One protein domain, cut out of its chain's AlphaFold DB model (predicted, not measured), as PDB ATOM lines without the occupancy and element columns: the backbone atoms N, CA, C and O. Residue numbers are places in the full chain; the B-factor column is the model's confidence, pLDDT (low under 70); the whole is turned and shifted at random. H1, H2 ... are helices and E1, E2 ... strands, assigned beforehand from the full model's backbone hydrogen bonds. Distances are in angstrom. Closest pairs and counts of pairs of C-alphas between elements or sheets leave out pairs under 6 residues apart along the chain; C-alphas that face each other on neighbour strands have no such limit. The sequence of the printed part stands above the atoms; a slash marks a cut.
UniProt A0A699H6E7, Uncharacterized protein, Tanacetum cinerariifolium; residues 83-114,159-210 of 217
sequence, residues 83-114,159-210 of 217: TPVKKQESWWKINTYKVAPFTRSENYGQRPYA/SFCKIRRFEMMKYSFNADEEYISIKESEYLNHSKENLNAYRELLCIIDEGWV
ATOM      1  N   THR A  83     -37.966 -24.559  -8.423       60.84
ATOM      2  CA  THR A  83     -38.549 -23.735  -9.478       60.84
ATOM      3  C   THR A  83     -37.749 -23.973 -10.761       60.84
ATOM      4  O   THR A  83     -36.537 -23.748 -10.765       60.84
ATOM      5  N   PRO A  84     -38.362 -24.458 -11.857       64.44
ATOM      6  CA  PRO A  84     -37.669 -24.544 -13.134       64.44
ATOM      7  C   PRO A  84     -37.247 -23.135 -13.550       64.44
ATOM      8  O   PRO A  84     -38.089 -22.266 -13.766       64.44
ATOM      9  N   VAL A  85     -35.939 -22.906 -13.638       66.62
ATOM     10  CA  VAL A  85     -35.379 -21.563 -13.849       66.62
ATOM     11  C   VAL A  85     -35.589 -21.125 -15.287       66.62
ATOM     12  O   VAL A  85     -35.894 -19.970 -15.573       66.62
ATOM     13  N   LYS A  86     -35.396 -22.066 -16.217       74.19
ATOM     14  CA  LYS A  86     -35.476 -21.795 -17.645       74.19
ATOM     15  C   LYS A  86     -35.697 -23.089 -18.411       74.19
ATOM     16  O   LYS A  86     -34.895 -24.022 -18.338       74.19
ATOM     17  N   LYS A  87     -36.781 -23.126 -19.181       75.00
ATOM     18  CA  LYS A  87     -36.938 -24.093 -20.263       75.00
ATOM     19  C   LYS A  87     -36.257 -23.510 -21.495       75.00
ATOM     20  O   LYS A  87     -36.628 -22.425 -21.940       75.00
ATOM     21  N   GLN A  88     -35.257 -24.210 -22.019       74.12
ATOM     22  CA  GLN A  88     -34.569 -23.811 -23.238       74.12
ATOM     23  C   GLN A  88     -34.673 -24.934 -24.262       74.12
ATOM     24  O   GLN A  88     -34.153 -26.035 -24.087       74.12
ATOM     25  N   GLU A  89     -35.355 -24.644 -25.360       74.56
ATOM     26  CA  GLU A  89     -35.396 -25.550 -26.497       74.56
ATOM     27  C   GLU A  89     -34.150 -25.318 -27.343       74.56
ATOM     28  O   GLU A  89     -33.868 -24.188 -27.744       74.56
ATOM     29  N   SER A  90     -33.381 -26.381 -27.569       78.00
ATOM     30  CA  SER A  90     -32.144 -26.316 -28.344       78.00
ATOM     31  C   SER A  90     -32.187 -27.339 -29.466       78.00
ATOM     32  O   SER A  90     -32.635 -28.476 -29.294       78.00
ATOM     33  N   TRP A  91     -31.712 -26.930 -30.635       78.06
ATOM     34  CA  TRP A  91     -31.667 -27.784 -31.809       78.06
ATOM     35  C   TRP A  91     -30.231 -28.177 -32.095       78.06
ATOM     36  O   TRP A  91     -29.324 -27.347 -32.022       78.06
ATOM     37  N   TRP A  92     -30.032 -29.454 -32.409       78.81
ATOM     38  CA  TRP A  92     -28.700 -30.003 -32.593       78.81
ATOM     39  C   TRP A  92     -28.640 -30.785 -33.897       78.81
ATOM     40  O   TRP A  92     -29.485 -31.635 -34.197       78.81
ATOM     41  N   LYS A  93     -27.620 -30.476 -34.696       79.56
ATOM     42  CA  LYS A  93     -27.275 -31.247 -35.887       79.56
ATOM     43  C   LYS A  93     -26.279 -32.307 -35.446       79.56
ATOM     44  O   LYS A  93     -25.204 -31.955 -34.967       79.56
ATOM     45  N   ILE A  94     -26.649 -33.575 -35.592       75.00
ATOM     46  CA  ILE A  94     -25.783 -34.703 -35.259       75.00
ATOM     47  C   ILE A  94     -25.363 -35.356 -36.571       75.00
ATOM     48  O   ILE A  94     -26.175 -35.958 -37.275       75.00
ATOM     49  N   ASN A  95     -24.086 -35.207 -36.902       73.12
ATOM     50  CA  ASN A  95     -23.431 -35.974 -37.949       73.12
ATOM     51  C   ASN A  95     -22.494 -37.008 -37.314       73.12
ATOM     52  O   ASN A  95     -22.125 -36.865 -36.152       73.12
ATOM     53  N   THR A  96     -22.075 -38.016 -38.076       70.38
ATOM     54  CA  THR A  96     -21.242 -39.140 -37.609       70.38
ATOM     55  C   THR A  96     -19.943 -38.710 -36.917       70.38
ATOM     56  O   THR A  96     -19.368 -39.488 -36.170       70.38
ATOM     57  N   TYR A  97     -19.483 -37.488 -37.182       70.19
ATOM     58  CA  TYR A  97     -18.216 -36.925 -36.713       70.19
ATOM     59  C   TYR A  97     -18.361 -35.547 -36.050       70.19
ATOM     60  O   TYR A  97     -17.355 -34.910 -35.743       70.19
ATOM     61  N   LYS A  98     -19.585 -35.011 -35.922       73.94
ATOM     62  CA  LYS A  98     -19.781 -33.655 -35.393       73.94
ATOM     63  C   LYS A  98     -21.181 -33.438 -34.842       73.94
ATOM     64  O   LYS A  98     -22.168 -33.592 -35.564       73.94
ATOM     65  N   VAL A  99     -21.241 -32.935 -33.615       73.31
ATOM     66  CA  VAL A  99     -22.440 -32.350 -33.012       73.31
ATOM     67  C   VAL A  99     -22.301 -30.828 -33.017       73.31
ATOM     68  O   VAL A  99     -21.276 -30.289 -32.610       73.31
ATOM     69  N   ALA A 100     -23.313 -30.117 -33.521       76.88
ATOM     70  CA  ALA A 100     -23.322 -28.653 -33.533       76.88
ATOM     71  C   ALA A 100     -24.681 -28.102 -33.071       76.88
ATOM     72  O   ALA A 100     -25.711 -28.512 -33.627       76.88
ATOM     73  N   PRO A 101     -24.707 -27.172 -32.096       74.44
ATOM     74  CA  PRO A 101     -25.927 -26.468 -31.735       74.44
ATOM     75  C   PRO A 101     -26.306 -25.484 -32.835       74.44
ATOM     76  O   PRO A 101     -25.447 -24.877 -33.476       74.44
ATOM     77  N   PHE A 102     -27.600 -25.265 -33.015       79.12
ATOM     78  CA  PHE A 102     -28.093 -24.120 -33.763       79.12
ATOM     79  C   PHE A 102     -29.355 -23.559 -33.114       79.12
ATOM     80  O   PHE A 102     -30.150 -24.256 -32.486       79.12
ATOM     81  N   THR A 103     -29.520 -22.248 -33.235       58.41
ATOM     82  CA  THR A 103     -30.489 -21.478 -32.447       58.41
ATOM     83  C   THR A 103     -31.894 -21.444 -33.047       58.41
ATOM     84  O   THR A 103     -32.836 -21.105 -32.337       58.41
ATOM     85  N   ARG A 104     -32.072 -21.807 -34.329       68.44
ATOM     86  CA  ARG A 104     -33.372 -21.807 -35.028       68.44
ATOM     87  C   ARG A 104     -33.482 -22.917 -36.069       68.44
ATOM     88  O   ARG A 104     -32.586 -23.066 -36.896       68.44
ATOM     89  N   SER A 105     -34.606 -23.636 -36.081       60.41
ATOM     90  CA  SER A 105     -34.927 -24.663 -37.089       60.41
ATOM     91  C   SER A 105     -34.946 -24.119 -38.519       60.41
ATOM     92  O   SER A 105     -34.524 -24.815 -39.441       60.41
ATOM     93  N   GLU A 106     -35.337 -22.856 -38.704       68.75
ATOM     94  CA  GLU A 106     -35.365 -22.171 -40.006       68.75
ATOM     95  C   GLU A 106     -33.980 -22.084 -40.673       68.75
ATOM     96  O   GLU A 106     -33.877 -22.075 -41.901       68.75
ATOM     97  N   ASN A 107     -32.900 -22.105 -39.883       66.62
ATOM     98  CA  ASN A 107     -31.531 -22.051 -40.400       66.62
ATOM     99  C   ASN A 107     -31.108 -23.349 -41.102       66.62
ATOM    100  O   ASN A 107     -30.071 -23.371 -41.761       66.62
ATOM    101  N   TYR A 108     -31.901 -24.421 -41.010       57.34
ATOM    102  CA  TYR A 108     -31.623 -25.668 -41.720       57.34
ATOM    103  C   TYR A 108     -31.605 -25.488 -43.249       57.34
ATOM    104  O   TYR A 108     -30.836 -26.153 -43.940       57.34
ATOM    105  N   GLY A 109     -32.406 -24.556 -43.778       59.38
ATOM    106  CA  GLY A 109     -32.470 -24.273 -45.214       59.38
ATOM    107  C   GLY A 109     -31.410 -23.293 -45.731       59.38
ATOM    108  O   GLY A 109     -31.243 -23.177 -46.944       59.38
ATOM    109  N   GLN A 110     -30.688 -22.582 -44.856       51.84
ATOM    110  CA  GLN A 110     -29.759 -21.518 -45.255       51.84
ATOM    111  C   GLN A 110     -28.289 -21.938 -45.080       51.84
ATOM    112  O   GLN A 110     -27.898 -22.610 -44.124       51.84
ATOM    113  N   ARG A 111     -27.443 -21.582 -46.059       51.69
ATOM    114  CA  ARG A 111     -25.998 -21.882 -46.042       51.69
ATOM    115  C   ARG A 111     -25.327 -21.237 -44.821       51.69
ATOM    116  O   ARG A 111     -25.643 -20.089 -44.524       51.69
ATOM    117  N   PRO A 112     -24.390 -21.936 -44.147       46.62
ATOM    118  CA  PRO A 112     -23.644 -23.118 -44.609       46.62
ATOM    119  C   PRO A 112     -24.270 -24.487 -44.259       46.62
ATOM    120  O   PRO A 112     -23.591 -25.503 -44.379       46.62
ATOM    121  N   TYR A 113     -25.539 -24.559 -43.836       52.91
ATOM    122  CA  TYR A 113     -26.072 -25.760 -43.170       52.91
ATOM    123  C   TYR A 113     -27.060 -26.613 -43.970       52.91
ATOM    124  O   TYR A 113     -27.332 -27.744 -43.544       52.91
ATOM    125  N   ALA A 114     -27.530 -26.131 -45.123       44.97
ATOM    126  CA  ALA A 114     -28.322 -26.931 -46.048       44.97
ATOM    127  C   ALA A 114     -27.490 -28.107 -46.580       44.97
ATOM    128  O   ALA A 114     -26.362 -27.934 -47.047       44.97
ATOM    129  N   SER A 159     -23.495 -39.048 -46.396       61.41
ATOM    130  CA  SER A 159     -23.641 -39.094 -44.944       61.41
ATOM    131  C   SER A 159     -25.037 -38.587 -44.582       61.41
ATOM    132  O   SER A 159     -25.333 -37.395 -44.726       61.41
ATOM    133  N   PHE A 160     -25.910 -39.487 -44.134       69.44
ATOM    134  CA  PHE A 160     -27.249 -39.136 -43.681       69.44
ATOM    135  C   PHE A 160     -27.151 -38.305 -42.401       69.44
ATOM    136  O   PHE A 160     -26.998 -38.829 -41.298       69.44
ATOM    137  N   CYS A 161     -27.250 -36.986 -42.543       73.69
ATOM    138  CA  CYS A 161     -27.342 -36.101 -41.396       73.69
ATOM    139  C   CYS A 161     -28.691 -36.306 -40.692       73.69
ATOM    140  O   CYS A 161     -29.744 -36.085 -41.293       73.69
ATOM    141  N   LYS A 162     -28.667 -36.658 -39.402       77.00
ATOM    142  CA  LYS A 162     -29.870 -36.764 -38.563       77.00
ATOM    143  C   LYS A 162     -29.979 -35.503 -37.706       77.00
ATOM    144  O   LYS A 162     -29.141 -35.245 -36.845       77.00
ATOM    145  N   ILE A 163     -31.006 -34.692 -37.944       74.00
ATOM    146  CA  ILE A 163     -31.328 -33.573 -37.049       74.00
ATOM    147  C   ILE A 163     -32.104 -34.129 -35.871       74.00
ATOM    148  O   ILE A 163     -33.001 -34.951 -36.060       74.00
ATOM    149  N   ARG A 164     -31.778 -33.664 -34.667       82.62
ATOM    150  CA  ARG A 164     -32.518 -34.027 -33.465       82.62
ATOM    151  C   ARG A 164     -32.917 -32.798 -32.681       82.62
ATOM    152  O   ARG A 164     -32.196 -31.798 -32.636       82.62
ATOM    153  N   ARG A 165     -34.078 -32.899 -32.046       83.25
ATOM    154  CA  ARG A 165     -34.599 -31.877 -31.152       83.25
ATOM    155  C   ARG A 165     -34.469 -32.368 -29.718       83.25
ATOM    156  O   ARG A 165     -34.967 -33.439 -29.368       83.25
ATOM    157  N   PHE A 166     -33.799 -31.561 -28.903       84.69
ATOM    158  CA  PHE A 166     -33.662 -31.809 -27.478       84.69
ATOM    159  C   PHE A 166     -34.309 -30.673 -26.700       84.69
ATOM    160  O   PHE A 166     -34.061 -29.487 -26.924       84.69
ATOM    161  N   GLU A 167     -35.151 -31.053 -25.757       85.38
ATOM    162  CA  GLU A 167     -35.654 -30.173 -24.725       85.38
ATOM    163  C   GLU A 167     -34.673 -30.224 -23.554       85.38
ATOM    164  O   GLU A 167     -34.488 -31.271 -22.930       85.38
ATOM    165  N   MET A 168     -34.025 -29.098 -23.269       85.69
ATOM    166  CA  MET A 168     -33.098 -28.971 -22.153       85.69
ATOM    167  C   MET A 168     -33.762 -28.125 -21.070       85.69
ATOM    168  O   MET A 168     -34.223 -27.004 -21.296       85.69
ATOM    169  N   MET A 169     -33.860 -28.690 -19.877       84.00
ATOM    170  CA  MET A 169     -34.446 -28.041 -18.715       84.00
ATOM    171  C   MET A 169     -33.362 -27.858 -17.668       84.00
ATOM    172  O   MET A 169     -32.726 -28.831 -17.265       84.00
ATOM    173  N   LYS A 170     -33.170 -26.613 -17.233       86.06
ATOM    174  CA  LYS A 170     -32.246 -26.270 -16.155       86.06
ATOM    175  C   LYS A 170     -33.025 -26.085 -14.854       86.06
ATOM    176  O   LYS A 170     -34.006 -25.336 -14.810       86.06
ATOM    177  N   TYR A 171     -32.572 -26.753 -13.804       81.88
ATOM    178  CA  TYR A 171     -33.092 -26.645 -12.448       81.88
ATOM    179  C   TYR A 171     -31.986 -26.097 -11.554       81.88
ATOM    180  O   TYR A 171     -30.900 -26.664 -11.528       81.88
ATOM    181  N   SER A 172     -32.257 -25.021 -10.823       80.00
ATOM    182  CA  SER A 172     -31.429 -24.610  -9.690       80.00
ATOM    183  C   SER A 172     -32.174 -24.979  -8.421       80.00
ATOM    184  O   SER A 172     -33.360 -24.662  -8.291       80.00
ATOM    185  N   PHE A 173     -31.500 -25.647  -7.498       75.75
ATOM    186  CA  PHE A 173     -32.089 -25.967  -6.198       75.75
ATOM    187  C   PHE A 173     -31.612 -24.973  -5.145       75.75
ATOM    188  O   PHE A 173     -32.434 -24.426  -4.418       75.75
ATOM    189  N   ASN A 174     -30.309 -24.686  -5.145       85.44
ATOM    190  CA  ASN A 174     -29.637 -23.718  -4.282       85.44
ATOM    191  C   ASN A 174     -28.684 -22.855  -5.132       85.44
ATOM    192  O   ASN A 174     -28.535 -23.117  -6.326       85.44
ATOM    193  N   ALA A 175     -28.023 -21.861  -4.525       82.12
ATOM    194  CA  ALA A 175     -27.059 -20.991  -5.213       82.12
ATOM    195  C   ALA A 175     -25.908 -21.764  -5.892       82.12
ATOM    196  O   ALA A 175     -25.413 -21.328  -6.926       82.12
ATOM    197  N   ASP A 176     -25.571 -22.943  -5.360       84.50
ATOM    198  CA  ASP A 176     -24.398 -23.718  -5.781       84.50
ATOM    199  C   ASP A 176     -24.763 -25.022  -6.515       84.50
ATOM    200  O   ASP A 176     -23.882 -25.782  -6.914       84.50
ATOM    201  N   GLU A 177     -26.059 -25.322  -6.681       82.38
ATOM    202  CA  GLU A 177     -26.521 -26.595  -7.248       82.38
ATOM    203  C   GLU A 177     -27.415 -26.397  -8.472       82.38
ATOM    204  O   GLU A 177     -28.593 -26.028  -8.367       82.38
ATOM    205  N   GLU A 178     -26.866 -26.744  -9.636       83.62
ATOM    206  CA  GLU A 178     -27.563 -26.739 -10.915       83.62
ATOM    207  C   GLU A 178     -27.660 -28.152 -11.498       83.62
ATOM    208  O   GLU A 178     -26.695 -28.913 -11.533       83.62
ATOM    209  N   TYR A 179     -28.842 -28.499 -12.000       83.69
ATOM    210  CA  TYR A 179     -29.104 -29.761 -12.678       83.69
ATOM    211  C   TYR A 179     -29.675 -29.487 -14.055       83.69
ATOM    212  O   TYR A 179     -30.525 -28.615 -14.249       83.69
ATOM    213  N   ILE A 180     -29.251 -30.295 -15.016       83.75
ATOM    214  CA  ILE A 180     -29.729 -30.228 -16.386       83.75
ATOM    215  C   ILE A 180     -30.439 -31.544 -16.692       83.75
ATOM    216  O   ILE A 180     -29.849 -32.619 -16.610       83.75
ATOM    217  N   SER A 181     -31.709 -31.458 -17.073       85.81
ATOM    218  CA  SER A 181     -32.422 -32.566 -17.701       85.81
ATOM    219  C   SER A 181     -32.433 -32.349 -19.200       85.81
ATOM    220  O   SER A 181     -32.921 -31.328 -19.675       85.81
ATOM    221  N   ILE A 182     -31.967 -33.342 -19.946       84.38
ATOM    222  CA  ILE A 182     -32.057 -33.369 -21.404       84.38
ATOM    223  C   ILE A 182     -33.096 -34.421 -21.764       84.38
ATOM    224  O   ILE A 182     -33.004 -35.568 -21.329       84.38
ATOM    225  N   LYS A 183     -34.104 -34.025 -22.532       85.94
ATOM    226  CA  LYS A 183     -35.155 -34.908 -23.028       85.94
ATOM    227  C   LYS A 183     -35.193 -34.816 -24.549       85.94
ATOM    228  O   LYS A 183     -35.377 -33.739 -25.103       85.94
ATOM    229  N   GLU A 184     -35.021 -35.935 -25.236       84.06
ATOM    230  CA  GLU A 184     -35.235 -36.009 -26.686       84.06
ATOM    231  C   GLU A 184     -36.742 -35.886 -26.959       84.06
ATOM    232  O   GLU A 184     -37.546 -36.602 -26.356       84.06
ATOM    233  N   SER A 185     -37.153 -34.920 -27.787       74.56
ATOM    234  CA  SER A 185     -38.579 -34.601 -27.958       74.56
ATOM    235  C   SER A 185     -39.298 -35.519 -28.950       74.56
ATOM    236  O   SER A 185     -40.524 -35.531 -28.970       74.56
ATOM    237  N   GLU A 186     -38.561 -36.285 -29.762       72.44
ATOM    238  CA  GLU A 186     -39.114 -37.240 -30.727       72.44
ATOM    239  C   GLU A 186     -38.386 -38.585 -30.642       72.44
ATOM    240  O   GLU A 186     -37.170 -38.676 -30.803       72.44
ATOM    241  N   TYR A 187     -39.162 -39.637 -30.376       50.69
ATOM    242  CA  TYR A 187     -38.705 -41.017 -30.224       50.69
ATOM    243  C   TYR A 187     -38.375 -41.613 -31.604       50.69
ATOM    244  O   TYR A 187     -39.152 -42.370 -32.183       50.69
ATOM    245  N   LEU A 188     -37.233 -41.242 -32.180       53.38
ATOM    246  CA  LEU A 188     -36.710 -41.901 -33.376       53.38
ATOM    247  C   LEU A 188     -35.891 -43.119 -32.941       53.38
ATOM    248  O   LEU A 188     -34.899 -42.971 -32.227       53.38
ATOM    249  N   ASN A 189     -36.348 -44.311 -33.356       52.78
ATOM    250  CA  ASN A 189     -35.775 -45.637 -33.092       52.78
ATOM    251  C   ASN A 189     -34.298 -45.593 -32.671       52.78
ATOM    252  O   ASN A 189     -33.421 -45.236 -33.461       52.78
ATOM    253  N   HIS A 190     -34.031 -45.949 -31.414       52.56
ATOM    254  CA  HIS A 190     -32.691 -45.910 -30.842       52.56
ATOM    255  C   HIS A 190     -31.781 -46.945 -31.524       52.56
ATOM    256  O   HIS A 190     -31.780 -48.117 -31.153       52.56
ATOM    257  N   SER A 191     -30.991 -46.525 -32.519       61.03
ATOM    258  CA  SER A 191     -29.841 -47.311 -32.971       61.03
ATOM    259  C   SER A 191     -28.681 -47.113 -31.989       61.03
ATOM    260  O   SER A 191     -28.567 -46.079 -31.326       61.03
ATOM    261  N   LYS A 192     -27.794 -48.109 -31.891       61.38
ATOM    262  CA  LYS A 192     -26.582 -48.080 -31.051       61.38
ATOM    263  C   LYS A 192     -25.685 -46.859 -31.327       61.38
ATOM    264  O   LYS A 192     -24.953 -46.423 -30.447       61.38
ATOM    265  N   GLU A 193     -25.793 -46.269 -32.514       63.28
ATOM    266  CA  GLU A 193     -25.096 -45.041 -32.923       63.28
ATOM    267  C   GLU A 193     -25.519 -43.815 -32.093       63.28
ATOM    268  O   GLU A 193     -24.753 -42.864 -31.961       63.28
ATOM    269  N   ASN A 194     -26.702 -43.840 -31.467       64.62
ATOM    270  CA  ASN A 194     -27.197 -42.737 -30.641       64.62
ATOM    271  C   ASN A 194     -26.326 -42.494 -29.403       64.62
ATOM    272  O   ASN A 194     -26.182 -41.354 -28.974       64.62
ATOM    273  N   LEU A 195     -25.744 -43.549 -28.830       66.81
ATOM    274  CA  LEU A 195     -24.977 -43.478 -27.583       66.81
ATOM    275  C   LEU A 195     -23.755 -42.555 -27.690       66.81
ATOM    276  O   LEU A 195     -23.488 -41.787 -26.766       66.81
ATOM    277  N   ASN A 196     -23.039 -42.613 -28.815       72.81
ATOM    278  CA  ASN A 196     -21.864 -41.771 -29.041       72.81
ATOM    279  C   ASN A 196     -22.267 -40.303 -29.188       72.81
ATOM    280  O   ASN A 196     -21.664 -39.437 -28.565       72.81
ATOM    281  N   ALA A 197     -23.359 -40.038 -29.910       69.25
ATOM    282  CA  ALA A 197     -23.888 -38.689 -30.069       69.25
ATOM    283  C   ALA A 197     -24.330 -38.065 -28.735       69.25
ATOM    284  O   ALA A 197     -24.103 -36.882 -28.499       69.25
ATOM    285  N   TYR A 198     -24.921 -38.862 -27.837       71.44
ATOM    286  CA  TYR A 198     -25.250 -38.414 -26.483       71.44
ATOM    287  C   TYR A 198     -24.002 -38.090 -25.660       71.44
ATOM    288  O   TYR A 198     -23.998 -37.090 -24.950       71.44
ATOM    289  N   ARG A 199     -22.939 -38.901 -25.754       76.00
ATOM    290  CA  ARG A 199     -21.669 -38.604 -25.074       76.00
ATOM    291  C   ARG A 199     -21.063 -37.296 -25.566       76.00
ATOM    292  O   ARG A 199     -20.722 -36.464 -24.739       76.00
ATOM    293  N   GLU A 200     -20.990 -37.094 -26.878       77.81
ATOM    294  CA  GLU A 200     -20.473 -35.846 -27.452       77.81
ATOM    295  C   GLU A 200     -21.321 -34.633 -27.058       77.81
ATOM    296  O   GLU A 200     -20.770 -33.596 -26.705       77.81
ATOM    297  N   LEU A 201     -22.652 -34.762 -27.049       77.50
ATOM    298  CA  LEU A 201     -23.544 -33.698 -26.584       77.50
ATOM    299  C   LEU A 201     -23.261 -33.330 -25.120       77.50
ATOM    300  O   LEU A 201     -23.208 -32.152 -24.783       77.50
ATOM    301  N   LEU A 202     -23.056 -34.331 -24.260       76.81
ATOM    302  CA  LEU A 202     -22.703 -34.107 -22.859       76.81
ATOM    303  C   LEU A 202     -21.320 -33.465 -22.714       76.81
ATOM    304  O   LEU A 202     -21.192 -32.542 -21.919       76.81
ATOM    305  N   CYS A 203     -20.328 -33.873 -23.513       78.19
ATOM    306  CA  CYS A 203     -19.020 -33.213 -23.544       78.19
ATOM    307  C   CYS A 203     -19.138 -31.740 -23.956       78.19
ATOM    308  O   CYS A 203     -18.554 -30.886 -23.308       78.19
ATOM    309  N   ILE A 204     -19.931 -31.417 -24.985       76.44
ATOM    310  CA  ILE A 204     -20.125 -30.025 -25.429       76.44
ATOM    311  C   ILE A 204     -20.809 -29.188 -24.346       76.44
ATOM    312  O   ILE A 204     -20.504 -28.006 -24.199       76.44
ATOM    313  N   ILE A 205     -21.744 -29.778 -23.601       76.12
ATOM    314  CA  ILE A 205     -22.389 -29.100 -22.476       76.12
ATOM    315  C   ILE A 205     -21.386 -28.881 -21.342       76.12
ATOM    316  O   ILE A 205     -21.416 -27.820 -20.744       76.12
ATOM    317  N   ASP A 206     -20.492 -29.824 -21.062       73.06
ATOM    318  CA  ASP A 206     -19.478 -29.669 -20.010       73.06
ATOM    319  C   ASP A 206     -18.408 -28.626 -20.404       73.06
ATOM    320  O   ASP A 206     -18.108 -27.704 -19.651       73.06
ATOM    321  N   GLU A 207     -17.896 -28.701 -21.636       73.19
ATOM    322  CA  GLU A 207     -16.841 -27.816 -22.155       73.19
ATOM    323  C   GLU A 207     -17.342 -26.402 -22.478       73.19
ATOM    324  O   GLU A 207     -16.670 -25.410 -22.198       73.19
ATOM    325  N   GLY A 208     -18.524 -26.284 -23.089       62.91
ATOM    326  CA  GLY A 208     -19.092 -25.005 -23.517       62.91
ATOM    327  C   GLY A 208     -19.761 -24.213 -22.393       62.91
ATOM    328  O   GLY A 208     -20.154 -23.068 -22.613       62.91
ATOM    329  N   TRP A 209     -19.914 -24.813 -21.210       60.06
ATOM    330  CA  TRP A 209     -20.623 -24.228 -20.072       60.06
ATOM    331  C   TRP A 209     -19.701 -23.874 -18.909       60.06
ATOM    332  O   TRP A 209     -20.178 -23.691 -17.792       60.06
ATOM    333  N   VAL A 210     -18.394 -23.726 -19.152       51.16
ATOM    334  CA  VAL A 210     -17.499 -23.079 -18.186       51.16
ATOM    335  C   VAL A 210     -18.069 -21.690 -17.898       51.16
ATOM    336  O   VAL A 210     -17.982 -20.772 -18.715       51.16
TER     337      VAL A 210
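What this domain is: This is residues 83 to 114 and 159 to 210 of the 217 residues of an uncharacterized protein of Tanacetum cinerariifolium (UniProt A0A699H6E7). Hairpins E1-E2 and E3-E4 make a twisted antiparallel sheet, E2 E1 E3 E4, with helix H2 over one face: two layers. 84 residues are printed, with E1 E2 H1 E3 E4 H2 in that order. The whole is mixed, helices and strands, only just compact, close to loose: radius of gyration of the C-alphas 14.1 A, spans 44 by 29 by 25 A.

Where its parts are: E1, residues 84 to 95, begins at (-37.669, -24.544, -13.134). E2 holds 98 to 102, H1 105 to 109, E3 162 to 174, 36.7 A long, E4 177 to 184. H2, residues 194 to 208, ends at (-19.092, -25.005, -23.517).

How they stand to each other: Between E1 and E3, N 88 and O 168 are 3.1 A apart. H2 is on the sheet; its closest C-alphas with E2, 99 and 201, are 6.7 A apart. H1 only grazes it. H2 has every O i to N i+4 pair within hydrogen-bond range, H1 0 of 1 but 2 of 2 i+3 pairs.

The domain as a whole: Residues 115 to 158 are cut out, a 13.1 A gap between C-alphas. pLDDT is under 70 in 30 residues.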